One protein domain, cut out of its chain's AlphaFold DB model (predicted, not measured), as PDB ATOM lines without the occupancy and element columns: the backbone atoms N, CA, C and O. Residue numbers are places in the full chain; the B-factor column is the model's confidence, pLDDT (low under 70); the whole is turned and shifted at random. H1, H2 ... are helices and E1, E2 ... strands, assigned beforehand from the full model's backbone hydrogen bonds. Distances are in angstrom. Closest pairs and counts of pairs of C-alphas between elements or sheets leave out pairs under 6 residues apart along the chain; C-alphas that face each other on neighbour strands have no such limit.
ATOM      1  N   TRP A  54     163.780 143.892 120.151       98.00
ATOM      2  CA  TRP A  54     164.780 143.346 121.078       98.00
ATOM      3  C   TRP A  54     164.346 143.303 122.546       98.00
ATOM      4  O   TRP A  54     164.451 142.259 123.192       98.00
ATOM      5  N   SER A  55     163.888 144.428 123.092       98.44
ATOM      6  CA  SER A  55     163.403 144.545 124.471       98.44
ATOM      7  C   SER A  55     162.083 145.304 124.483       98.44
ATOM      8  O   SER A  55     161.794 146.084 123.574       98.44
ATOM      9  N   MET A  56     161.269 145.042 125.504       98.25
ATOM     10  CA  MET A  56     160.006 145.725 125.720       98.25
ATOM     11  C   MET A  56     159.780 146.018 127.200       98.25
ATOM     12  O   MET A  56     160.155 145.219 128.058       98.25
ATOM     13  N   ALA A  57     159.123 147.138 127.490       98.31
ATOM     14  CA  ALA A  57     158.738 147.525 128.840       98.31
ATOM     15  C   ALA A  57     157.376 148.222 128.839       98.31
ATOM     16  O   ALA A  57     157.073 149.017 127.949       98.31
ATOM     17  N   TRP A  58     156.563 147.935 129.851       97.75
ATOM     18  CA  TRP A  58     155.266 148.579 130.041       97.75
ATOM     19  C   TRP A  58     155.412 149.881 130.822       97.75
ATOM     20  O   TRP A  58     156.123 149.940 131.826       97.75
ATOM     21  N   LEU A  59     154.696 150.909 130.382       97.94
ATOM     22  CA  LEU A  59     154.476 152.134 131.133       97.94
ATOM     23  C   LEU A  59     153.215 152.003 132.004       97.94
ATOM     24  O   LEU A  59     152.299 151.258 131.649       97.94
ATOM     25  N   PRO A  60     153.107 152.753 133.119       96.19
ATOM     26  CA  PRO A  60     151.934 152.686 133.996       96.19
ATOM     27  C   PRO A  60     150.603 153.062 133.331       96.19
ATOM     28  O   PRO A  60     149.549 152.670 133.816       96.19
ATOM     29  N   ASN A  61     150.638 153.812 132.226       95.31
ATOM     30  CA  ASN A  61     149.454 154.170 131.441       95.31
ATOM     31  C   ASN A  61     149.007 153.060 130.463       95.31
ATOM     32  O   ASN A  61     148.042 153.263 129.731       95.31
ATOM     33  N   GLY A  62     149.707 151.921 130.420       96.38
ATOM     34  CA  GLY A  62     149.419 150.803 129.518       96.38
ATOM     35  C   GLY A  62     150.107 150.882 128.152       96.38
ATOM     36  O   GLY A  62     149.995 149.936 127.374       96.38
ATOM     37  N   ASP A  63     150.844 151.956 127.855       97.75
ATOM     38  CA  ASP A  63     151.691 151.999 126.662       97.75
ATOM     39  C   ASP A  63     152.851 151.003 126.806       97.75
ATOM     40  O   ASP A  63     153.427 150.831 127.883       97.75
ATOM     41  N   MET A  64     153.233 150.369 125.702       98.44
ATOM     42  CA  MET A  64     154.406 149.503 125.641       98.44
ATOM     43  C   MET A  64     155.515 150.188 124.851       98.44
ATOM     44  O   MET A  64     155.330 150.577 123.699       98.44
ATOM     45  N   LEU A  65     156.686 150.288 125.465       98.75
ATOM     46  CA  LEU A  65     157.927 150.660 124.804       98.75
ATOM     47  C   LEU A  65     158.573 149.418 124.208       98.75
ATOM     48  O   LEU A  65     158.655 148.400 124.888       98.75
ATOM     49  N   VAL A  66     159.062 149.505 122.972       98.81
ATOM     50  CA  VAL A  66     159.791 148.416 122.306       98.81
ATOM     51  C   VAL A  66     161.046 148.969 121.655       98.81
ATOM     52  O   VAL A  66     160.970 149.877 120.831       98.81
ATOM     53  N   THR A  67     162.212 148.432 121.994       98.81
ATOM     54  CA  THR A  67     163.442 148.751 121.270       98.81
ATOM     55  C   THR A  67     163.562 147.895 120.026       98.81
ATOM     56  O   THR A  67     163.291 146.694 120.022       98.81
ATOM     57  N   GLU A  68     164.024 148.522 118.960       98.56
ATOM     58  CA  GLU A  68     164.396 147.869 117.720       98.56
ATOM     59  C   GLU A  68     165.907 147.957 117.575       98.56
ATOM     60  O   GLU A  68     166.461 149.056 117.505       98.56
ATOM     61  N   ARG A  69     166.589 146.809 117.527       97.50
ATOM     62  CA  ARG A  69     168.055 146.770 117.635       97.50
ATOM     63  C   ARG A  69     168.763 147.485 116.490       97.50
ATOM     64  O   ARG A  69     169.856 148.004 116.680       97.50
ATOM     65  N   GLY A  70     168.138 147.564 115.321       95.50
ATOM     66  CA  GLY A  70     168.814 148.000 114.104       95.50
ATOM     67  C   GLY A  70     169.533 146.844 113.414       95.50
ATOM     68  O   GLY A  70     169.757 145.787 114.011       95.50
ATOM     69  N   ALA A  71     169.811 147.013 112.127       91.75
ATOM     70  CA  ALA A  71     170.569 146.084 111.291       91.75
ATOM     71  C   ALA A  71     170.826 146.727 109.922       91.75
ATOM     72  O   ALA A  71     169.902 147.289 109.328       91.75
ATOM     73  N   GLY A  72     172.050 146.598 109.402       86.81
ATOM     74  CA  GLY A  72     172.425 147.206 108.121       86.81
ATOM     75  C   GLY A  72     172.242 148.723 108.173       86.81
ATOM     76  O   GLY A  72     172.694 149.358 109.123       86.81
ATOM     77  N   ASP A  73     171.513 149.278 107.208       89.06
ATOM     78  CA  ASP A  73     171.231 150.720 107.133       89.06
ATOM     79  C   ASP A  73     170.181 151.192 108.150       89.06
ATOM     80  O   ASP A  73     169.883 152.382 108.239       89.06
ATOM     81  N   TYR A  74     169.583 150.275 108.921       94.25
ATOM     82  CA  TYR A  74     168.633 150.641 109.961       94.25
ATOM     83  C   TYR A  74     169.350 150.913 111.290       94.25
ATOM     84  O   TYR A  74     169.829 149.957 111.909       94.25
ATOM     85  N   PRO A  75     169.365 152.165 111.791       91.44
ATOM     86  CA  PRO A  75     170.110 152.532 112.993       91.44
ATOM     87  C   PRO A  75     169.441 152.050 114.287       91.44
ATOM     88  O   PRO A  75     169.938 152.336 115.362       91.44
ATOM     89  N   GLY A  76     168.319 151.330 114.218       96.50
ATOM     90  CA  GLY A  76     167.534 150.976 115.397       96.50
ATOM     91  C   GLY A  76     166.690 152.143 115.900       96.50
ATOM     92  O   GLY A  76     166.809 153.278 115.437       96.50
ATOM     93  N   SER A  77     165.766 151.850 116.809       98.31
ATOM     94  CA  SER A  77     164.823 152.849 117.306       98.31
ATOM     95  C   SER A  77     164.209 152.455 118.650       98.31
ATOM     96  O   SER A  77     164.407 151.343 119.144       98.31
ATOM     97  N   LEU A  78     163.446 153.378 119.233       98.81
ATOM     98  CA  LEU A  78     162.475 153.093 120.284       98.81
ATOM     99  C   LEU A  78     161.074 153.313 119.703       98.81
ATOM    100  O   LEU A  78     160.805 154.341 119.082       98.81
ATOM    101  N   ARG A  79     160.182 152.347 119.893       98.69
ATOM    102  CA  ARG A  79     158.799 152.352 119.411       98.69
ATOM    103  C   ARG A  79     157.829 152.401 120.582       98.69
ATOM    104  O   ARG A  79     158.149 151.929 121.669       98.69
ATOM    105  N   ILE A  80     156.636 152.928 120.322       98.75
ATOM    106  CA  ILE A  80     155.504 152.894 121.248       98.75
ATOM    107  C   ILE A  80     154.393 152.070 120.602       98.75
ATOM    108  O   ILE A  80     154.037 152.297 119.443       98.75
ATOM    109  N   ILE A  81     153.838 151.132 121.362       98.62
ATOM    110  CA  ILE A  81     152.565 150.481 121.068       98.62
ATOM    111  C   ILE A  81     151.543 151.033 122.060       98.62
ATOM    112  O   ILE A  81     151.705 150.884 123.270       98.62
ATOM    113  N   ARG A  82     150.491 151.663 121.537       97.19
ATOM    114  CA  ARG A  82     149.424 152.313 122.308       97.19
ATOM    115  C   ARG A  82     148.087 151.727 121.881       97.19
ATOM    116  O   ARG A  82     147.770 151.715 120.693       97.19
ATOM    117  N   GLY A  83     147.329 151.177 122.831       94.81
ATOM    118  CA  GLY A  83     146.046 150.521 122.538       94.81
ATOM    119  C   GLY A  83     146.154 149.379 121.515       94.81
ATOM    120  O   GLY A  83     145.305 149.265 120.634       94.81
ATOM    121  N   GLY A  84     147.230 148.583 121.575       94.44
ATOM    122  CA  GLY A  84     147.472 147.473 120.639       94.44
ATOM    123  C   GLY A  84     147.885 147.898 119.224       94.44
ATOM    124  O   GLY A  84     147.867 147.086 118.307       94.44
ATOM    125  N   LYS A  85     148.244 149.171 119.009       96.62
ATOM    126  CA  LYS A  85     148.707 149.673 117.709       96.62
ATOM    127  C   LYS A  85     150.105 150.258 117.818       96.62
ATOM    128  O   LYS A  85     150.365 151.095 118.681       96.62
ATOM    129  N   LEU A  86     150.992 149.834 116.922       98.50
ATOM    130  CA  LEU A  86     152.306 150.443 116.746       98.50
ATOM    131  C   LEU A  86     152.131 151.871 116.212       98.50
ATOM    132  O   LEU A  86     151.509 152.066 115.168       98.50
ATOM    133  N   LEU A  87     152.687 152.864 116.907       98.12
ATOM    134  CA  LEU A  87     152.684 154.235 116.402       98.12
ATOM    135  C   LEU A  87     153.536 154.334 115.123       98.12
ATOM    136  O   LEU A  87     154.593 153.695 115.046       98.12
ATOM    137  N   PRO A  88     153.118 155.137 114.124       96.94
ATOM    138  CA  PRO A  88     153.808 155.213 112.835       96.94
ATOM    139  C   PRO A  88     155.224 155.787 112.968       96.94
ATOM    140  O   PRO A  88     156.160 155.282 112.343       96.94
ATOM    141  N   THR A  89     155.393 156.788 113.833       97.62
ATOM    142  CA  THR A  89     156.663 157.483 114.056       97.62
ATOM    143  C   THR A  89     157.413 156.867 115.242       97.62
ATOM    144  O   THR A  89     156.817 156.699 116.309       97.62
ATOM    145  N   PRO A  90     158.706 156.523 115.100       98.06
ATOM    146  CA  PRO A  90     159.548 156.154 116.237       98.06
ATOM    147  C   PRO A  90     159.725 157.309 117.229       98.06
ATOM    148  O   PRO A  90     159.636 158.480 116.860       98.06
ATOM    149  N   VAL A  91     160.062 156.982 118.476       98.69
ATOM    150  CA  VAL A  91     160.380 157.972 119.509       98.69
ATOM    151  C   VAL A  91     161.646 158.736 119.124       98.69
ATOM    152  O   VAL A  91     162.707 158.148 118.904       98.69
ATOM    153  N   ALA A  92     161.545 160.063 119.069       98.12
ATOM    154  CA  ALA A  92     162.679 160.940 118.789       98.12
ATOM    155  C   ALA A  92     163.593 161.115 120.018       98.12
ATOM    156  O   ALA A  92     163.151 160.990 121.160       98.12
ATOM    157  N   GLY A  93     164.862 161.471 119.790       96.88
ATOM    158  CA  GLY A  93     165.816 161.794 120.863       96.88
ATOM    159  C   GLY A  93     166.516 160.587 121.500       96.88
ATOM    160  O   GLY A  93     167.150 160.730 122.542       96.88
ATOM    161  N   VAL A  94     166.414 159.403 120.890       97.69
ATOM    162  CA  VAL A  94     167.205 158.227 121.282       97.69
ATOM    163  C   VAL A  94     168.689 158.418 120.928       97.69
ATOM    164  O   VAL A  94     168.996 159.117 119.958       97.69
ATOM    165  N   PRO A  95     169.631 157.816 121.679       97.12
ATOM    166  CA  PRO A  95     171.051 157.897 121.352       97.12
ATOM    167  C   PRO A  95     171.366 157.195 120.025       97.12
ATOM    168  O   PRO A  95     170.735 156.200 119.668       97.12
ATOM    169  N   ALA A  96     172.392 157.681 119.322       96.31
ATOM    170  CA  ALA A  96     172.958 156.972 118.180       96.31
ATOM    171  C   ALA A  96     173.588 155.644 118.629       96.31
ATOM    172  O   ALA A  96     174.199 155.560 119.699       96.31
ATOM    173  N   VAL A  97     173.473 154.610 117.795       97.12
ATOM    174  CA  VAL A  97     173.962 153.260 118.108       97.12
ATOM    175  C   VAL A  97     174.800 152.693 116.962       97.12
ATOM    176  O   VAL A  97     174.597 153.017 115.794       97.12
ATOM    177  N   ARG A  98     175.720 151.784 117.286       96.00
ATOM    178  CA  ARG A  98     176.416 150.936 116.314       96.00
ATOM    179  C   ARG A  98     175.582 149.683 116.036       96.00
ATOM    180  O   ARG A  98     175.730 148.675 116.727       96.00
ATOM    181  N   ALA A  99     174.722 149.737 115.021       95.69
ATOM    182  CA  ALA A  99     173.826 148.645 114.619       95.69
ATOM    183  C   ALA A  99     174.523 147.561 113.762       95.69
ATOM    184  O   ALA A  99     174.110 147.260 112.642       95.69
ATOM    185  N   GLN A 100     175.604 146.966 114.281       93.38
ATOM    186  CA  GLN A 100     176.380 145.926 113.591       93.38
ATOM    187  C   GLN A 100     176.460 144.636 114.414       93.38
ATOM    188  O   GLN A 100     176.811 144.656 115.594       93.38
ATOM    189  N   GLY A 101     176.207 143.491 113.771       93.44
ATOM    190  CA  GLY A 101     176.249 142.182 114.423       93.44
ATOM    191  C   GLY A 101     175.198 142.066 115.527       93.44
ATOM    192  O   GLY A 101     174.001 142.114 115.262       93.44
ATOM    193  N   GLN A 102     175.649 141.902 116.770       95.19
ATOM    194  CA  GLN A 102     174.796 141.914 117.961       95.19
ATOM    195  C   GLN A 102     174.660 143.313 118.580       95.19
ATOM    196  O   GLN A 102     173.948 143.451 119.570       95.19
ATOM    197  N   GLY A 103     175.368 144.320 118.063       96.06
ATOM    198  CA  GLY A 103     175.257 145.710 118.500       96.06
ATOM    199  C   GLY A 103     173.973 146.375 118.004       96.06
ATOM    200  O   GLY A 103     173.327 145.884 117.081       96.06
ATOM    201  N   GLY A 104     173.608 147.489 118.635       97.56
ATOM    202  CA  GLY A 104     172.393 148.233 118.328       97.56
ATOM    203  C   GLY A 104     171.749 148.864 119.556       97.56
ATOM    204  O   GLY A 104     172.391 148.971 120.605       97.56
ATOM    205  N   MET A 105     170.479 149.248 119.433       98.50
ATOM    206  CA  MET A 105     169.629 149.567 120.585       98.50
ATOM    207  C   MET A 105     169.296 148.271 121.337       98.50
ATOM    208  O   MET A 105     168.897 147.292 120.712       98.50
ATOM    209  N   GLN A 106     169.487 148.228 122.653       98.25
ATOM    210  CA  GLN A 106     169.338 147.000 123.438       98.25
ATOM    211  C   GLN A 106     168.168 147.137 124.417       98.25
ATOM    212  O   GLN A 106     167.027 147.255 123.982       98.25
ATOM    213  N   GLU A 107     168.398 147.076 125.727       98.56
ATOM    214  CA  GLU A 107     167.325 147.097 126.726       98.56
ATOM    215  C   GLU A 107     166.631 148.457 126.818       98.56
ATOM    216  O   GLU A 107     167.315 149.482 126.872       98.56
ATOM    217  N   VAL A 108     165.301 148.440 126.945       98.81
ATOM    218  CA  VAL A 108     164.529 149.515 127.573       98.81
ATOM    219  C   VAL A 108     164.044 149.048 128.941       98.81
ATOM    220  O   VAL A 108     163.443 147.987 129.063       98.81
ATOM    221  N   ALA A 109     164.292 149.842 129.976       98.56
ATOM    222  CA  ALA A 109     163.774 149.593 131.315       98.56
ATOM    223  C   ALA A 109     163.085 150.845 131.861       98.56
ATOM    224  O   ALA A 109     163.543 151.968 131.657       98.56
ATOM    225  N   VAL A 110     161.982 150.642 132.570       98.38
ATOM    226  CA  VAL A 110     161.206 151.703 133.218       98.38
ATOM    227  C   VAL A 110     161.603 151.745 134.690       98.38
ATOM    228  O   VAL A 110     161.740 150.698 135.324       98.38
ATOM    229  N   HIS A 111     161.837 152.940 135.235       98.12
ATOM    230  CA  HIS A 111     162.186 153.079 136.646       98.12
ATOM    231  C   HIS A 111     161.067 152.521 137.551       98.12
ATOM    232  O   HIS A 111     159.900 152.791 137.276       98.12
ATOM    233  N   PRO A 112     161.367 151.836 138.672       97.25
ATOM    234  CA  PRO A 112     160.327 151.351 139.590       97.25
ATOM    235  C   PRO A 112     159.388 152.458 140.104       97.25
ATOM    236  O   PRO A 112     158.185 152.254 140.210       97.25
ATOM    237  N   ASN A 113     159.926 153.663 140.324       96.31
ATOM    238  CA  ASN A 113     159.177 154.873 140.708       96.31
ATOM    239  C   ASN A 113     158.819 155.774 139.506       96.31
ATOM    240  O   ASN A 113     158.858 157.003 139.612       96.31
ATOM    241  N   TYR A 114     158.544 155.192 138.333       97.38
ATOM    242  CA  TYR A 114     158.262 155.958 137.109       97.38
ATOM    243  C   TYR A 114     157.096 156.933 137.273       97.38
ATOM    244  O   TYR A 114     157.162 158.048 136.768       97.38
ATOM    245  N   ALA A 115     156.049 156.544 138.006       95.19
ATOM    246  CA  ALA A 115     154.892 157.404 138.247       95.19
ATOM    247  C   ALA A 115     155.270 158.732 138.930       95.19
ATOM    248  O   ALA A 115     154.571 159.725 138.762       95.19
ATOM    249  N   GLN A 116     156.380 158.759 139.675       95.69
ATOM    250  CA  GLN A 116     156.868 159.941 140.379       95.69
ATOM    251  C   GLN A 116     157.975 160.668 139.609       95.69
ATOM    252  O   GLN A 116     158.015 161.896 139.618       95.69
ATOM    253  N   ASN A 117     158.895 159.941 138.961       96.62
ATOM    254  CA  ASN A 117     160.098 160.543 138.370       96.62
ATOM    255  C   ASN A 117     160.147 160.544 136.833       96.62
ATOM    256  O   ASN A 117     160.919 161.311 136.254       96.62
ATOM    257  N   GLY A 118     159.326 159.726 136.175       97.25
ATOM    258  CA  GLY A 118     159.223 159.629 134.719       97.25
ATOM    259  C   GLY A 118     160.459 159.067 134.012       97.25
ATOM    260  O   GLY A 118     160.599 159.282 132.810       97.25
ATOM    261  N   TYR A 119     161.378 158.391 134.713       98.50
ATOM    262  CA  TYR A 119     162.633 157.936 134.106       98.50
ATOM    263  C   TYR A 119     162.521 156.587 133.391       98.50
ATOM    264  O   TYR A 119     162.113 155.580 133.969       98.50
ATOM    265  N   ILE A 120     163.011 156.546 132.156       98.75
ATOM    266  CA  ILE A 120     163.345 155.315 131.441       98.75
ATOM    267  C   ILE A 120     164.853 155.219 131.217       98.75
ATOM    268  O   ILE A 120     165.579 156.215 131.256       98.75
ATOM    269  N   TYR A 121     165.305 154.005 130.941       98.81
ATOM    270  CA  TYR A 121     166.701 153.660 130.745       98.81
ATOM    271  C   TYR A 121     166.850 152.903 129.438       98.81
ATOM    272  O   TYR A 121     166.135 151.932 129.200       98.81
ATOM    273  N   LEU A 122     167.794 153.339 128.614       98.88
ATOM    274  CA  LEU A 122     168.162 152.694 127.364       98.88
ATOM    275  C   LEU A 122     169.607 152.238 127.449       98.88
ATOM    276  O   LEU A 122     170.508 153.054 127.654       98.88
ATOM    277  N   SER A 123     169.835 150.946 127.249       98.75
ATOM    278  CA  SER A 123     171.180 150.446 126.984       98.75
ATOM    279  C   SER A 123     171.380 150.225 125.493       98.75
ATOM    280  O   SER A 123     170.451 149.882 124.763       98.75
ATOM    281  N   TYR A 124     172.596 150.463 125.021       98.69
ATOM    282  CA  TYR A 124     172.896 150.429 123.595       98.69
ATOM    283  C   TYR A 124     174.379 150.180 123.337       98.69
ATOM    284  O   TYR A 124     175.233 150.372 124.206       98.69
ATOM    285  N   ALA A 125     174.684 149.752 122.115       98.19
ATOM    286  CA  ALA A 125     176.038 149.767 121.585       98.19
ATOM    287  C   ALA A 125     176.384 151.199 121.161       98.19
ATOM    288  O   ALA A 125     176.039 151.620 120.058       98.19
ATOM    289  N   LYS A 126     177.060 151.953 122.025       98.12
ATOM    290  CA  LYS A 126     177.560 153.293 121.721       98.12
ATOM    291  C   LYS A 126     178.605 153.212 120.605       98.12
ATOM    292  O   LYS A 126     179.575 152.466 120.775       98.12
ATOM    293  N   PRO A 127     178.438 153.941 119.490       96.94
ATOM    294  CA  PRO A 127     179.457 154.041 118.460       96.94
ATOM    295  C   PRO A 127     180.555 155.001 118.916       96.94
ATOM    296  O   PRO A 127     180.299 155.989 119.610       96.94
ATOM    297  N   ARG A 128     181.787 154.734 118.496       95.19
ATOM    298  CA  ARG A 128     182.836 155.755 118.518       95.19
ATOM    299  C   ARG A 128     182.592 156.744 117.371       95.19
ATOM    300  O   ARG A 128     181.821 156.447 116.463       95.19
ATOM    301  N   ALA A 129     183.244 157.906 117.397       92.00
ATOM    302  CA  ALA A 129     183.064 158.938 116.368       92.00
ATOM    303  C   ALA A 129     183.359 158.440 114.937       92.00
ATOM    304  O   ALA A 129     182.743 158.911 113.990       92.00
ATOM    305  N   ASP A 130     184.263 157.467 114.788       88.50
ATOM    306  CA  ASP A 130     184.595 156.827 113.510       88.50
ATOM    307  C   ASP A 130     183.581 155.751 113.060       88.50
ATOM    308  O   ASP A 130     183.677 155.248 111.945       88.50
ATOM    309  N   GLY A 131     182.630 155.362 113.918       88.50
ATOM    310  CA  GLY A 131     181.679 154.271 113.680       88.50
ATOM    311  C   GLY A 131     182.281 152.855 113.693       88.50
ATOM    312  O   GLY A 131     181.539 151.874 113.598       88.50
ATOM    313  N   MET A 132     183.599 152.718 113.850       90.00
ATOM    314  CA  MET A 132     184.331 151.454 113.706       90.00
ATOM    315  C   MET A 132     184.326 150.624 114.989       90.00
ATOM    316  O   MET A 132     184.273 149.391 114.950       90.00
ATOM    317  N   GLU A 133     184.363 151.289 116.142       95.12
ATOM    318  CA  GLU A 133     184.305 150.642 117.450       95.12
ATOM    319  C   GLU A 133     182.958 150.849 118.134       95.12
ATOM    320  O   GLU A 133     182.229 151.809 117.882       95.12
ATOM    321  N   GLY A 134     182.632 149.930 119.044       96.44
ATOM    322  CA  GLY A 134     181.479 150.075 119.915       96.44
ATOM    323  C   GLY A 134     181.723 149.564 121.324       96.44
ATOM    324  O   GLY A 134     182.487 148.615 121.539       96.44
ATOM    325  N   THR A 135     181.023 150.170 122.277       97.81
ATOM    326  CA  THR A 135     180.956 149.698 123.659       97.81
ATOM    327  C   THR A 135     179.534 149.761 124.199       97.81
ATOM    328  O   THR A 135     178.666 150.387 123.602       97.81
ATOM    329  N   THR A 136     179.272 149.095 125.316       98.44
ATOM    330  CA  THR A 136     177.958 149.149 125.960       98.44
ATOM    331  C   THR A 136     177.829 150.436 126.777       98.44
ATOM    332  O   THR A 136     178.695 150.731 127.599       98.44
ATOM    333  N   ALA A 137     176.748 151.187 126.584       98.69
ATOM    334  CA  ALA A 137     176.443 152.402 127.340       98.69
ATOM    335  C   ALA A 137     175.015 152.373 127.898       98.69
ATOM    336  O   ALA A 137     174.209 151.520 127.512       98.69
ATOM    337  N   LEU A 138     174.729 153.292 128.823       98.81
ATOM    338  CA  LEU A 138     173.433 153.470 129.470       98.81
ATOM    339  C   LEU A 138     173.041 154.948 129.451       98.81
ATOM    340  O   LEU A 138     173.757 155.796 129.986       98.81
ATOM    341  N   THR A 139     171.865 155.227 128.903       98.75
ATOM    342  CA  THR A 139     171.237 156.547 128.917       98.75
ATOM    343  C   THR A 139     169.982 156.505 129.768       98.75
ATOM    344  O   THR A 139     169.160 155.605 129.616       98.75
ATOM    345  N   ARG A 140     169.824 157.498 130.641       98.69
ATOM    346  CA  ARG A 140     168.586 157.779 131.371       98.69
ATOM    347  C   ARG A 140     167.890 158.962 130.713       98.69
ATOM    348  O   ARG A 140     168.549 159.947 130.401       98.69
ATOM    349  N   ALA A 141     166.585 158.877 130.508       98.75
ATOM    350  CA  ALA A 141     165.788 159.936 129.889       98.75
ATOM    351  C   ALA A 141     164.371 159.947 130.470       98.75
ATOM    352  O   ALA A 141     163.982 159.016 131.174       98.75
ATOM    353  N   LYS A 142     163.586 160.973 130.145       98.56
ATOM    354  CA  LYS A 142     162.135 160.989 130.363       98.56
ATOM    355  C   LYS A 142     161.406 160.921 129.031       98.56
ATOM    356  O   LYS A 142     161.912 161.418 128.026       98.56
ATOM    357  N   LEU A 143     160.217 160.331 129.027       98.00
ATOM    358  CA  LEU A 143     159.325 160.343 127.872       98.00
ATOM    359  C   LEU A 143     158.289 161.463 128.051       98.00
ATOM    360  O   LEU A 143     157.511 161.432 129.002       98.00
ATOM    361  N   GLN A 144     158.286 162.452 127.157       97.00
ATOM    362  CA  GLN A 144     157.307 163.542 127.148       97.00
ATOM    363  C   GLN A 144     156.574 163.549 125.807       97.00
ATOM    364  O   GLN A 144     157.173 163.825 124.768       97.00
ATOM    365  N   GLY A 145     155.279 163.222 125.819       94.56
ATOM    366  CA  GLY A 145     154.584 162.837 124.590       94.56
ATOM    367  C   GLY A 145     155.262 161.607 123.981       94.56
ATOM    368  O   GLY A 145     155.564 160.657 124.695       94.56
ATOM    369  N   ASP A 146     155.577 161.662 122.690       96.00
ATOM    370  CA  ASP A 146     156.231 160.561 121.970       96.00
ATOM    371  C   ASP A 146     157.720 160.866 121.662       96.00
ATOM    372  O   ASP A 146     158.265 160.454 120.637       96.00
ATOM    373  N   ARG A 147     158.404 161.621 122.541       98.06
ATOM    374  CA  ARG A 147     159.840 161.957 122.423       98.06
ATOM    375  C   ARG A 147     160.588 161.827 123.745       98.06
ATOM    376  O   ARG A 147     160.027 162.068 124.814       98.06
ATOM    377  N   LEU A 148     161.880 161.515 123.663       98.44
ATOM    378  CA  LEU A 148     162.774 161.586 124.812       98.44
ATOM    379  C   LEU A 148     163.201 163.028 125.089       98.44
ATOM    380  O   LEU A 148     163.534 163.793 124.179       98.44
ATOM    381  N   VAL A 149     163.203 163.371 126.372       98.44
ATOM    382  CA  VAL A 149     163.720 164.620 126.938       98.44
ATOM    383  C   VAL A 149     164.640 164.289 128.114       98.44
ATOM    384  O   VAL A 149     164.628 163.165 128.620       98.44
ATOM    385  N   ASP A 150     165.479 165.242 128.522       97.69
ATOM    386  CA  ASP A 150     166.462 165.066 129.603       97.69
ATOM    387  C   ASP A 150     167.357 163.823 129.437       97.69
ATOM    388  O   ASP A 150     167.770 163.193 130.413       97.69
ATOM    389  N   ALA A 151     167.634 163.444 128.186       98.12
ATOM    390  CA  ALA A 151     168.462 162.292 127.878       98.12
ATOM    391  C   ALA A 151     169.907 162.557 128.315       98.12
ATOM    392  O   ALA A 151     170.573 163.468 127.824       98.12
ATOM    393  N   LYS A 152     170.394 161.735 129.242       98.38
ATOM    394  CA  LYS A 152     171.741 161.807 129.796       98.38
ATOM    395  C   LYS A 152     172.385 160.432 129.765       98.38
ATOM    396  O   LYS A 152     171.863 159.488 130.356       98.38
ATOM    397  N   GLU A 153     173.547 160.334 129.128       98.50
ATOM    398  CA  GLU A 153     174.410 159.166 129.283       98.50
ATOM    399  C   GLU A 153     174.947 159.145 130.718       98.50
ATOM    400  O   GLU A 153     175.619 160.076 131.165       98.50
ATOM    401  N   ILE A 154     174.592 158.100 131.457       98.25
ATOM    402  CA  ILE A 154     174.952 157.935 132.868       98.25
ATOM    403  C   ILE A 154     176.025 156.864 133.069       98.25
ATOM    404  O   ILE A 154     176.622 156.786 134.140       98.25
ATOM    405  N   PHE A 155     176.307 156.051 132.046       98.38
ATOM    406  CA  PHE A 155     177.395 155.081 132.086       98.38
ATOM    407  C   PHE A 155     177.936 154.749 130.689       98.38
ATOM    408  O   PHE A 155     177.177 154.526 129.747       98.38
ATOM    409  N   GLU A 156     179.262 154.621 130.600       97.94
ATOM    410  CA  GLU A 156     179.995 154.132 129.431       97.94
ATOM    411  C   GLU A 156     180.945 152.999 129.854       97.94
ATOM    412  O   GLU A 156     181.768 153.142 130.770       97.94
ATOM    413  N   ALA A 157     180.859 151.846 129.188       97.00
ATOM    414  CA  ALA A 157     181.746 150.732 129.475       97.00
ATOM    415  C   ALA A 157     183.185 150.997 128.995       97.00
ATOM    416  O   ALA A 157     183.440 151.370 127.854       97.00
ATOM    417  N   LYS A 158     184.174 150.676 129.840       95.44
ATOM    418  CA  LYS A 158     185.584 150.563 129.446       95.44
ATOM    419  C   LYS A 158     185.795 149.216 128.759       95.44
ATOM    420  O   LYS A 158     186.359 148.297 129.352       95.44
ATOM    421  N   ALA A 159     185.226 149.082 127.567       94.00
ATOM    422  CA  ALA A 159     185.189 147.851 126.781       94.00
ATOM    423  C   ALA A 159     185.069 148.173 125.278       94.00
ATOM    424  O   ALA A 159     184.268 147.571 124.562       94.00
ATOM    425  N   TRP A 160     185.782 149.203 124.822       95.25
ATOM    426  CA  TRP A 160     185.799 149.620 123.422       95.25
ATOM    427  C   TRP A 160     186.567 148.612 122.569       95.25
ATOM    428  O   TRP A 160     187.705 148.278 122.892       95.25
ATOM    429  N   ASN A 161     185.929 148.118 121.507       93.69
ATOM    430  CA  ASN A 161     186.576 147.401 120.411       93.69
ATOM    431  C   ASN A 161     185.650 147.338 119.182       93.69
ATOM    432  O   ASN A 161     184.469 147.704 119.229       93.69
ATOM    433  N   ASN A 162     186.175 146.816 118.078       94.00
ATOM    434  CA  ASN A 162     185.450 146.615 116.826       94.00
ATOM    435  C   ASN A 162     184.726 145.256 116.733       94.00
ATOM    436  O   ASN A 162     184.055 145.010 115.730       94.00
ATOM    437  N   ALA A 163     184.761 144.406 117.768       92.81
ATOM    438  CA  ALA A 163     184.090 143.107 117.742       92.81
ATOM    439  C   ALA A 163     182.565 143.258 117.551       92.81
ATOM    440  O   ALA A 163     181.948 144.140 118.168       92.81
ATOM    441  N   PRO A 164     181.922 142.403 116.734       91.81
ATOM    442  CA  PRO A 164     180.499 142.531 116.421       91.81
ATOM    443  C   PRO A 164     179.579 141.957 117.510       91.81
ATOM    444  O   PRO A 164     178.364 142.100 117.408       91.81
ATOM    445  N   GLY A 165     180.116 141.283 118.532       93.94
ATOM    446  CA  GLY A 165     179.333 140.465 119.464       93.94
ATOM    447  C   GLY A 165     179.598 140.719 120.945       93.94
ATOM    448  O   GLY A 165     180.544 141.402 121.328       93.94
ATOM    449  N   HIS A 166     178.756 140.125 121.785       95.75
ATOM    450  CA  HIS A 166     178.884 140.062 123.241       95.75
ATOM    451  C   HIS A 166     178.852 141.446 123.909       95.75
ATOM    452  O   HIS A 166     179.746 141.811 124.671       95.75
ATOM    453  N   PHE A 167     177.815 142.234 123.616       96.50
ATOM    454  CA  PHE A 167     177.571 143.520 124.285       96.50
ATOM    455  C   PHE A 167     176.936 143.355 125.678       96.50
ATOM    456  O   PHE A 167     177.160 144.186 126.560       96.50
ATOM    457  N   GLY A 168     176.193 142.270 125.918       95.06
ATOM    458  CA  GLY A 168     175.398 142.116 127.141       95.06
ATOM    459  C   GLY A 168     174.213 143.080 127.113       95.06
ATOM    460  O   GLY A 168     173.313 142.888 126.302       95.06
ATOM    461  N   ALA A 169     174.266 144.125 127.938       96.31
ATOM    462  CA  ALA A 169     173.329 145.246 127.948       96.31
ATOM    463  C   ALA A 169     171.919 144.901 128.453       96.31
ATOM    464  O   ALA A 169     170.940 145.415 127.938       96.31
ATOM    465  N   ARG A 170     171.791 144.023 129.454       97.81
ATOM    466  CA  ARG A 170     170.522 143.829 130.184       97.81
ATOM    467  C   ARG A 170     170.495 144.709 131.422       97.81
ATOM    468  O   ARG A 170     171.541 144.879 132.044       97.81
ATOM    469  N   ILE A 171     169.318 145.220 131.772       98.00
ATOM    470  CA  ILE A 171     169.076 146.087 132.929       98.00
ATOM    471  C   ILE A 171     168.078 145.399 133.866       98.00
ATOM    472  O   ILE A 171     167.083 144.851 133.401       98.00
ATOM    473  N   ALA A 172     168.319 145.457 135.174       97.31
ATOM    474  CA  ALA A 172     167.350 145.067 136.195       97.31
ATOM    475  C   ALA A 172     167.447 146.001 137.406       97.31
ATOM    476  O   ALA A 172     168.548 146.331 137.838       97.31
ATOM    477  N   PHE A 173     166.314 146.407 137.973       97.81
ATOM    478  CA  PHE A 173     166.273 147.148 139.235       97.81
ATOM    479  C   PHE A 173     166.063 146.193 140.406       97.81
ATOM    480  O   PHE A 173     165.315 145.226 140.281       97.81
ATOM    481  N   ASP A 174     166.682 146.479 141.553       94.88
ATOM    482  CA  ASP A 174     166.447 145.717 142.790       94.88
ATOM    483  C   ASP A 174     165.267 146.234 143.627       94.88
ATOM    484  O   ASP A 174     164.886 145.601 144.608       94.88
ATOM    485  N   GLY A 175     164.696 147.384 143.256       92.94
ATOM    486  CA  GLY A 175     163.646 148.058 144.025       92.94
ATOM    487  C   GLY A 175     164.149 148.780 145.283       92.94
ATOM    488  O   GLY A 175     163.342 149.320 146.031       92.94
ATOM    489  N   GLN A 176     165.463 148.824 145.508       91.62
ATOM    490  CA  GLN A 176     166.129 149.456 146.655       91.62
ATOM    491  C   GLN A 176     167.021 150.637 146.238       91.62
ATOM    492  O   GLN A 176     167.858 151.093 147.013       91.62
ATOM    493  N   GLY A 177     166.845 151.140 145.013       89.94
ATOM    494  CA  GLY A 177     167.596 152.276 144.473       89.94
ATOM    495  C   GLY A 177     168.822 151.896 143.641       89.94
ATOM    496  O   GLY A 177     169.545 152.793 143.207       89.94
ATOM    497  N   HIS A 178     169.046 150.604 143.369       95.25
ATOM    498  CA  HIS A 178     170.142 150.170 142.506       95.25
ATOM    499  C   HIS A 178     169.647 149.578 141.190       95.25
ATOM    500  O   HIS A 178     168.599 148.933 141.081       95.25
ATOM    501  N   LEU A 179     170.483 149.774 140.181       96.38
ATOM    502  CA  LEU A 179     170.374 149.200 138.859       96.38
ATOM    503  C   LEU A 179     171.523 148.213 138.651       96.38
ATOM    504  O   LEU A 179     172.695 148.524 138.869       96.38
ATOM    505  N   PHE A 180     171.179 147.020 138.187       97.88
ATOM    506  CA  PHE A 180     172.105 146.005 137.726       97.88
ATOM    507  C   PHE A 180     172.173 146.034 136.207       97.88
ATOM    508  O   PHE A 180     171.142 146.030 135.537       97.88
ATOM    509  N   MET A 181     173.387 146.036 135.663       97.00
ATOM    510  CA  MET A 181     173.611 146.065 134.222       97.00
ATOM    511  C   MET A 181     174.633 145.019 133.796       97.00
ATOM    512  O   MET A 181     175.731 144.965 134.345       97.00
ATOM    513  N   SER A 182     174.319 144.210 132.786       97.56
ATOM    514  CA  SER A 182     175.314 143.310 132.200       97.56
ATOM    515  C   SER A 182     176.171 144.022 131.152       97.56
ATOM    516  O   SER A 182     175.670 144.758 130.303       97.56
ATOM    517  N   VAL A 183     177.476 143.766 131.172       97.19
ATOM    518  CA  VAL A 183     178.411 144.161 130.115       97.19
ATOM    519  C   VAL A 183     179.121 142.906 129.640       97.19
ATOM    520  O   VAL A 183     179.795 142.224 130.415       97.19
ATOM    521  N   GLY A 184     178.937 142.568 128.366       95.25
ATOM    522  CA  GLY A 184     179.549 141.375 127.790       95.25
ATOM    523  C   GLY A 184     181.067 141.504 127.644       95.25
ATOM    524  O   GLY A 184     181.659 142.565 127.853       95.25
ATOM    525  N   ASP A 185     181.730 140.400 127.328       93.38
ATOM    526  CA  ASP A 185     183.193 140.344 127.197       93.38
ATOM    527  C   ASP A 185     183.730 140.941 125.887       93.38
ATOM    528  O   ASP A 185     184.942 141.066 125.720       93.38
ATOM    529  N   ARG A 186     182.832 141.332 124.974       93.56
ATOM    530  CA  ARG A 186     183.140 141.855 123.640       93.56
ATOM    531  C   ARG A 186     183.953 140.885 122.772       93.56
ATOM    532  O   ARG A 186     184.838 141.321 122.038       93.56
ATOM    533  N   MET A 187     183.622 139.592 122.844       90.69
ATOM    534  CA  MET A 187     184.267 138.488 122.120       90.69
ATOM    535  C   MET A 187     185.755 138.337 122.452       90.69
ATOM    536  O   MET A 187     186.553 137.952 121.593       90.69
ATOM    537  N   ALA A 188     186.147 138.651 123.689       86.00
ATOM    538  CA  ALA A 188     187.520 138.465 124.132       86.00
ATOM    539  C   ALA A 188     187.957 136.999 123.952       86.00
ATOM    540  O   ALA A 188     187.259 136.071 124.351       86.00
ATOM    541  N   GLY A 189     189.100 136.801 123.293       80.19
ATOM    542  CA  GLY A 189     189.619 135.484 122.918       80.19
ATOM    543  C   GLY A 189     189.006 134.867 121.651       80.19
ATOM    544  O   GLY A 189     189.458 133.823 121.197       80.19
ATOM    545  N   LEU A 190     188.011 135.511 121.033       81.38
ATOM    546  CA  LEU A 190     187.411 135.082 119.760       81.38
ATOM    547  C   LEU A 190     187.603 136.102 118.633       81.38
ATOM    548  O   LEU A 190     187.439 135.754 117.461       81.38
ATOM    549  N   PHE A 191     187.891 137.362 118.974       82.75
ATOM    550  CA  PHE A 191     188.001 138.451 118.012       82.75
ATOM    551  C   PHE A 191     189.177 139.406 118.316       82.75
ATOM    552  O   PHE A 191     189.277 139.892 119.446       82.75
ATOM    553  N   PRO A 192     190.005 139.752 117.306       76.00
ATOM    554  CA  PRO A 192     190.066 139.106 115.992       76.00
ATOM    555  C   PRO A 192     190.477 137.633 116.138       76.00
ATOM    556  O   PRO A 192     191.109 137.256 117.124       76.00
ATOM    557  N   ARG A 193     190.092 136.789 115.175       77.25
ATOM    558  CA  ARG A 193     190.585 135.406 115.148       77.25
ATOM    559  C   ARG A 193     192.107 135.407 115.014       77.25
ATOM    560  O   ARG A 193     192.680 136.332 114.433       77.25
ATOM    561  N   THR A 194     192.751 134.370 115.540       76.44
ATOM    562  CA  THR A 194     194.189 134.157 115.339       76.44
ATOM    563  C   THR A 194     194.492 133.966 113.847       76.44
ATOM    564  O   THR A 194     193.589 133.735 113.040       76.44
ATOM    565  N   ALA A 195     195.763 134.090 113.446       79.50
ATOM    566  CA  ALA A 195     196.160 134.029 112.031       79.50
ATOM    567  C   ALA A 195     195.787 132.700 111.342       79.50
ATOM    568  O   ALA A 195     195.555 132.671 110.138       79.50
ATOM    569  N   ASP A 196     195.693 131.615 112.107       81.75
ATOM    570  CA  ASP A 196     195.229 130.288 111.688       81.75
ATOM    571  C   ASP A 196     193.696 130.116 111.771       81.75
ATOM    572  O   ASP A 196     193.174 129.026 111.547       81.75
ATOM    573  N   GLY A 197     192.949 131.182 112.079       76.44
ATOM    574  CA  GLY A 197     191.488 131.169 112.192       76.44
ATOM    575  C   GLY A 197     190.957 130.551 113.490       76.44
ATOM    576  O   GLY A 197     189.739 130.379 113.623       76.44
ATOM    577  N   PRO A 207     189.697 139.028 130.007       86.19
ATOM    578  CA  PRO A 207     189.611 140.318 130.690       86.19
ATOM    579  C   PRO A 207     188.507 140.388 131.753       86.19
ATOM    580  O   PRO A 207     188.512 141.303 132.581       86.19
ATOM    581  N   ALA A 208     187.606 139.401 131.796       88.31
ATOM    582  CA  ALA A 208     186.530 139.316 132.783       88.31
ATOM    583  C   ALA A 208     187.007 139.289 134.242       88.31
ATOM    584  O   ALA A 208     186.274 139.758 135.107       88.31
ATOM    585  N   GLN A 209     188.222 138.824 134.535       86.75
ATOM    586  CA  GLN A 209     188.751 138.842 135.908       86.75
ATOM    587  C   GLN A 209     189.568 140.099 136.228       86.75
ATOM    588  O   GLN A 209     189.886 140.368 137.386       86.75
ATOM    589  N   ARG A 210     189.892 140.910 135.217       85.31
ATOM    590  CA  ARG A 210     190.612 142.163 135.422       85.31
ATOM    591  C   ARG A 210     189.649 143.228 135.937       85.31
ATOM    592  O   ARG A 210     188.580 143.461 135.367       85.31
ATOM    593  N   LEU A 211     190.067 143.895 137.009       85.12
ATOM    594  CA  LEU A 211     189.318 144.994 137.609       85.12
ATOM    595  C   LEU A 211     189.464 146.290 136.812       85.12
ATOM    596  O   LEU A 211     188.724 147.220 137.068       85.12
ATOM    597  N   ASP A 212     190.395 146.390 135.862       85.50
ATOM    598  CA  ASP A 212     190.698 147.635 135.155       85.50
ATOM    599  C   ASP A 212     189.788 147.944 133.943       85.50
ATOM    600  O   ASP A 212     189.836 149.055 133.406       85.50
ATOM    601  N   ASN A 213     188.862 147.049 133.597       90.69
ATOM    602  CA  ASN A 213     187.906 147.186 132.490       90.69
ATOM    603  C   ASN A 213     186.474 146.804 132.918       90.69
ATOM    604  O   ASN A 213     186.242 146.439 134.071       90.69
ATOM    605  N   HIS A 214     185.517 146.897 131.989       94.94
ATOM    606  CA  HIS A 214     184.121 146.486 132.212       94.94
ATOM    607  C   HIS A 214     183.703 145.239 131.406       94.94
ATOM    608  O   HIS A 214     182.534 144.884 131.422       94.94
ATOM    609  N   GLN A 215     184.626 144.546 130.734       93.06
ATOM    610  CA  GLN A 215     184.319 143.351 129.941       93.06
ATOM    611  C   GLN A 215     183.888 142.186 130.838       93.06
ATOM    612  O   GLN A 215     184.559 141.881 131.828       93.06
ATOM    613  N   GLY A 216     182.785 141.528 130.474       93.81
ATOM    614  CA  GLY A 216     182.292 140.310 131.121       93.81
ATOM    615  C   GLY A 216     181.910 140.513 132.587       93.81
ATOM    616  O   GLY A 216     182.336 139.735 133.440       93.81
ATOM    617  N   LYS A 217     181.172 141.585 132.897       94.44
ATOM    618  CA  LYS A 217     180.790 141.967 134.265       94.44
ATOM    619  C   LYS A 217     179.280 142.106 134.415       94.44
ATOM    620  O   LYS A 217     178.583 142.480 133.473       94.44
ATOM    621  N   ILE A 218     178.808 141.906 135.642       96.44
ATOM    622  CA  ILE A 218     177.557 142.502 136.112       96.44
ATOM    623  C   ILE A 218     177.934 143.733 136.923       96.44
ATOM    624  O   ILE A 218     178.760 143.660 137.833       96.44
ATOM    625  N   LEU A 219     177.377 144.875 136.562       95.69
ATOM    626  CA  LEU A 219     177.597 146.133 137.246       95.69
ATOM    627  C   LEU A 219     176.434 146.411 138.185       95.69
ATOM    628  O   LEU A 219     175.302 146.105 137.832       95.69
ATOM    629  N   ARG A 220     176.718 147.003 139.345       96.75
ATOM    630  CA  ARG A 220     175.713 147.560 140.256       96.75
ATOM    631  C   ARG A 220     175.952 149.060 140.363       96.75
ATOM    632  O   ARG A 220     177.031 149.482 140.787       96.75
ATOM    633  N   LEU A 221     174.967 149.836 139.944       96.81
ATOM    634  CA  LEU A 221     174.977 151.293 139.858       96.81
ATOM    635  C   LEU A 221     173.830 151.848 140.705       96.81
ATOM    636  O   LEU A 221     172.826 151.165 140.898       96.81
ATOM    637  N   ASN A 222     173.955 153.085 141.173       97.19
ATOM    638  CA  ASN A 222     172.782 153.867 141.561       97.19
ATOM    639  C   ASN A 222     171.963 154.205 140.300       97.19
ATOM    640  O   ASN A 222     172.464 154.114 139.174       97.19
ATOM    641  N   ASP A 223     170.712 154.620 140.476       95.38
ATOM    642  CA  ASP A 223     169.809 154.979 139.372       95.38
ATOM    643  C   ASP A 223     170.293 156.189 138.532       95.38
ATOM    644  O   ASP A 223     169.852 156.408 137.405       95.38
ATOM    645  N   ASP A 224     171.243 156.973 139.036       95.62
ATOM    646  CA  ASP A 224     171.900 158.082 138.340       95.62
ATOM    647  C   ASP A 224     173.229 157.706 137.669       95.62
ATOM    648  O   ASP A 224     173.897 158.569 137.096       95.62
ATOM    649  N   GLY A 225     173.599 156.422 137.717       95.56
ATOM    650  CA  GLY A 225     174.839 155.879 137.165       95.56
ATOM    651  C   GLY A 225     176.058 156.032 138.073       95.56
ATOM    652  O   GLY A 225     177.146 155.571 137.718       95.56
ATOM    653  N   THR A 226     175.917 156.645 139.253       95.44
ATOM    654  CA  THR A 226     177.010 156.707 140.226       95.44
ATOM    655  C   THR A 226     177.273 155.338 140.861       95.44
ATOM    656  O   THR A 226     176.485 154.398 140.751       95.44
ATOM    657  N   VAL A 227     178.441 155.194 141.490       94.00
ATOM    658  CA  VAL A 227     178.864 153.934 142.115       94.00
ATOM    659  C   VAL A 227     178.330 153.876 143.551       94.00
ATOM    660  O   VAL A 227     178.697 154.751 144.336       94.00
ATOM    661  N   PRO A 228     177.552 152.846 143.931       93.25
ATOM    662  CA  PRO A 228     177.190 152.601 145.324       93.25
ATOM    663  C   PRO A 228     178.435 152.469 146.209       93.25
ATOM    664  O   PRO A 228     179.383 151.763 145.854       93.25
ATOM    665  N   ASN A 229     178.447 153.141 147.362       91.38
ATOM    666  CA  ASN A 229     179.617 153.188 148.253       91.38
ATOM    667  C   ASN A 229     179.961 151.825 148.877       91.38
ATOM    668  O   ASN A 229     181.104 151.591 149.262       91.38
ATOM    669  N   ASP A 230     178.981 150.929 148.949       90.62
ATOM    670  CA  ASP A 230     179.065 149.563 149.467       90.62
ATOM    671  C   ASP A 230     179.448 148.527 148.389       90.62
ATOM    672  O   ASP A 230     179.509 147.329 148.671       90.62
ATOM    673  N   ASN A 231     179.742 148.949 147.152       93.19
ATOM    674  CA  ASN A 231     180.226 148.028 146.125       93.19
ATOM    675  C   ASN A 231     181.590 147.406 146.515       93.19
ATOM    676  O   ASN A 231     182.485 148.092 147.016       93.19
ATOM    677  N   PRO A 232     181.836 146.122 146.187       87.88
ATOM    678  CA  PRO A 232     182.934 145.321 146.757       87.88
ATOM    679  C   PRO A 232     184.360 145.766 146.390       87.88
ATOM    680  O   PRO A 232     185.335 145.286 146.979       87.88
ATOM    681  N   PHE A 233     184.510 146.655 145.406       84.31
ATOM    682  CA  PHE A 233     185.807 147.156 144.939       84.31
ATOM    683  C   PHE A 233     185.979 148.668 145.108       84.31
ATOM    684  O   PHE A 233     186.970 149.223 144.630       84.31
ATOM    685  N   VAL A 234     185.062 149.343 145.805       82.31
ATOM    686  CA  VAL A 234     185.240 150.754 146.169       82.31
ATOM    687  C   VAL A 234     186.512 150.900 147.012       82.31
ATOM    688  O   VAL A 234     186.800 150.086 147.888       82.31
ATOM    689  N   GLY A 235     187.341 151.893 146.681       76.56
ATOM    690  CA  GLY A 235     188.610 152.153 147.373       76.56
ATOM    691  C   GLY A 235     189.724 151.124 147.130       76.56
ATOM    692  O   GLY A 235     190.825 151.290 147.653       76.56
ATOM    693  N   ARG A 236     189.501 150.079 146.318       73.19
ATOM    694  CA  ARG A 236     190.543 149.099 145.973       73.19
ATOM    695  C   ARG A 236     191.226 149.493 144.664       73.19
ATOM    696  O   ARG A 236     190.602 149.509 143.607       73.19
ATOM    697  N   ALA A 237     192.531 149.757 144.718       61.62
ATOM    698  CA  ALA A 237     193.350 149.777 143.507       61.62
ATOM    699  C   ALA A 237     193.318 148.389 142.844       61.62
ATOM    700  O   ALA A 237     193.273 147.366 143.539       61.62
ATOM    701  N   ALA A 238     193.358 148.345 141.511       58.03
ATOM    702  CA  ALA A 238     193.482 147.092 140.778       58.03
ATOM    703  C   ALA A 238     194.822 146.434 141.147       58.03
ATOM    704  O   ALA A 238     195.871 146.796 140.621       58.03
ATOM    705  N   ARG A 239     194.808 145.481 142.085       42.69
ATOM    706  CA  ARG A 239     195.983 144.657 142.377       42.69
ATOM    707  C   ARG A 239     196.100 143.632 141.259       42.69
ATOM    708  O   ARG A 239     195.443 142.593 141.291       42.69
ATOM    709  N   CYS A 240     196.900 143.942 140.245       34.12
ATOM    710  CA  CYS A 240     197.253 142.969 139.222       34.12
ATOM    711  C   CYS A 240     198.105 141.877 139.884       34.12
ATOM    712  O   CYS A 240     199.232 142.128 140.313       34.12
ATOM    713  N   ARG A 241     197.574 140.657 140.015       36.00
ATOM    714  CA  ARG A 241     198.310 139.505 140.560       36.00
ATOM    715  C   ARG A 241     199.199 138.898 139.469       36.00
ATOM    716  O   ARG A 241     199.016 137.749 139.100       36.00
ATOM    717  N   LYS A 242     200.104 139.713 138.923       34.19
ATOM    718  CA  LYS A 242     201.331 139.382 138.178       34.19
ATOM    719  C   LYS A 242     202.027 140.724 137.892       34.19
ATOM    720  O   LYS A 242     201.452 141.589 137.240       34.19
ATOM    721  N   SER A 243     203.224 140.896 138.463       31.97
ATOM    722  CA  SER A 243     204.150 142.038 138.320       31.97
ATOM    723  C   SER A 243     203.631 143.444 138.688       31.97
ATOM    724  O   SER A 243     203.175 144.197 137.839       31.97
ATOM    725  N   THR A 250     190.750 154.174 140.774       33.97
ATOM    726  CA  THR A 250     189.545 153.731 140.053       33.97
ATOM    727  C   THR A 250     188.355 153.491 140.985       33.97
ATOM    728  O   THR A 250     188.344 152.519 141.733       33.97
ATOM    729  N   ARG A 251     187.334 154.356 140.896       34.66
ATOM    730  CA  ARG A 251     185.966 154.107 141.391       34.66
ATOM    731  C   ARG A 251     185.335 153.074 140.454       34.66
ATOM    732  O   ARG A 251     185.314 153.331 139.250       34.66
ATOM    733  N   ARG A 252     184.913 151.896 140.927       50.09
ATOM    734  CA  ARG A 252     184.407 150.838 140.029       50.09
ATOM    735  C   ARG A 252     183.150 150.157 140.542       50.09
ATOM    736  O   ARG A 252     183.039 149.836 141.719       50.09
ATOM    737  N   ALA A 253     182.241 149.926 139.601       44.62
ATOM    738  CA  ALA A 253     180.867 149.487 139.799       44.62
ATOM    739  C   ALA A 253     180.643 147.990 139.541       44.62
ATOM    740  O   ALA A 253     179.558 147.602 139.132       44.62
ATOM    741  N   SER A 254     181.665 147.143 139.673       47.56
ATOM    742  CA  SER A 254     181.584 145.759 139.188       47.56
ATOM    743  C   SER A 254     181.350 144.750 140.308       47.56
ATOM    744  O   SER A 254     182.020 144.784 141.333       47.56
ATOM    745  N   LEU A 255     180.464 143.790 140.064       44.94
ATOM    746  CA  LEU A 255     180.476 142.479 140.700       44.94
ATOM    747  C   LEU A 255     181.211 141.522 139.752       44.94
ATOM    748  O   LEU A 255     180.915 141.455 138.556       44.94
ATOM    749  N   THR A 256     182.202 140.800 140.271       41.62
ATOM    750  CA  THR A 256     182.825 139.687 139.543       41.62
ATOM    751  C   THR A 256     182.043 138.425 139.862       41.62
ATOM    752  O   THR A 256     181.727 138.181 141.026       41.62
TER     753      THR A 256
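What this domain is: This is residues 54 to 197, 207 to 243 and 250 to 256 of the 358 residues of the protein "GSDH domain-containing protein" of uncultured bacterium (UniProt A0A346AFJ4). Amid much loop, three sheets stack partly face to face: strongly twisted E4-E5-E6-E7 stands between the smaller E1-E2-E3 and E8-E9-E10. Of 188 printed residues, 74 are in named elements, mostly strand: E1 to E4, H1, E5 to E10, antiparallel within each sheet. It is compact, radius of gyration of the C-alphas 17.3 A, spans 60 by 43 by 24 A.

Where its parts are: Find E4 at residues 105-110, E5 at 119-127, E6 at 134-144, E7 at 147-156. E1, 54-58, begins at C-alpha 54 (164.780, 143.346, 121.078); E2 is 64-68, E3 77-82, H1 114-117. E8 is 168-173, E9 178-183; E10, 217-222, ends at C-alpha 222 (172.782, 153.867, 141.561).

How they stand to each other: Look at meanders E5-E6-E7 and E1-E2-E3, antiparallel neighbours in turn: N 122 and O 139 are within hydrogen-bond range, 2.8 A. The closest C-alphas of E1 and E4 are Ser 55 and Glu 107, 5.2 A; of E4 and E8, Glu 107 and Arg 170, 5.7 A.

The domain as a whole: Across the cuts, C-alphas 197 and 207 are 20.7 A apart, 243 and 250 18.8 A; pLDDT is under 70 in 237-243 and 250-256.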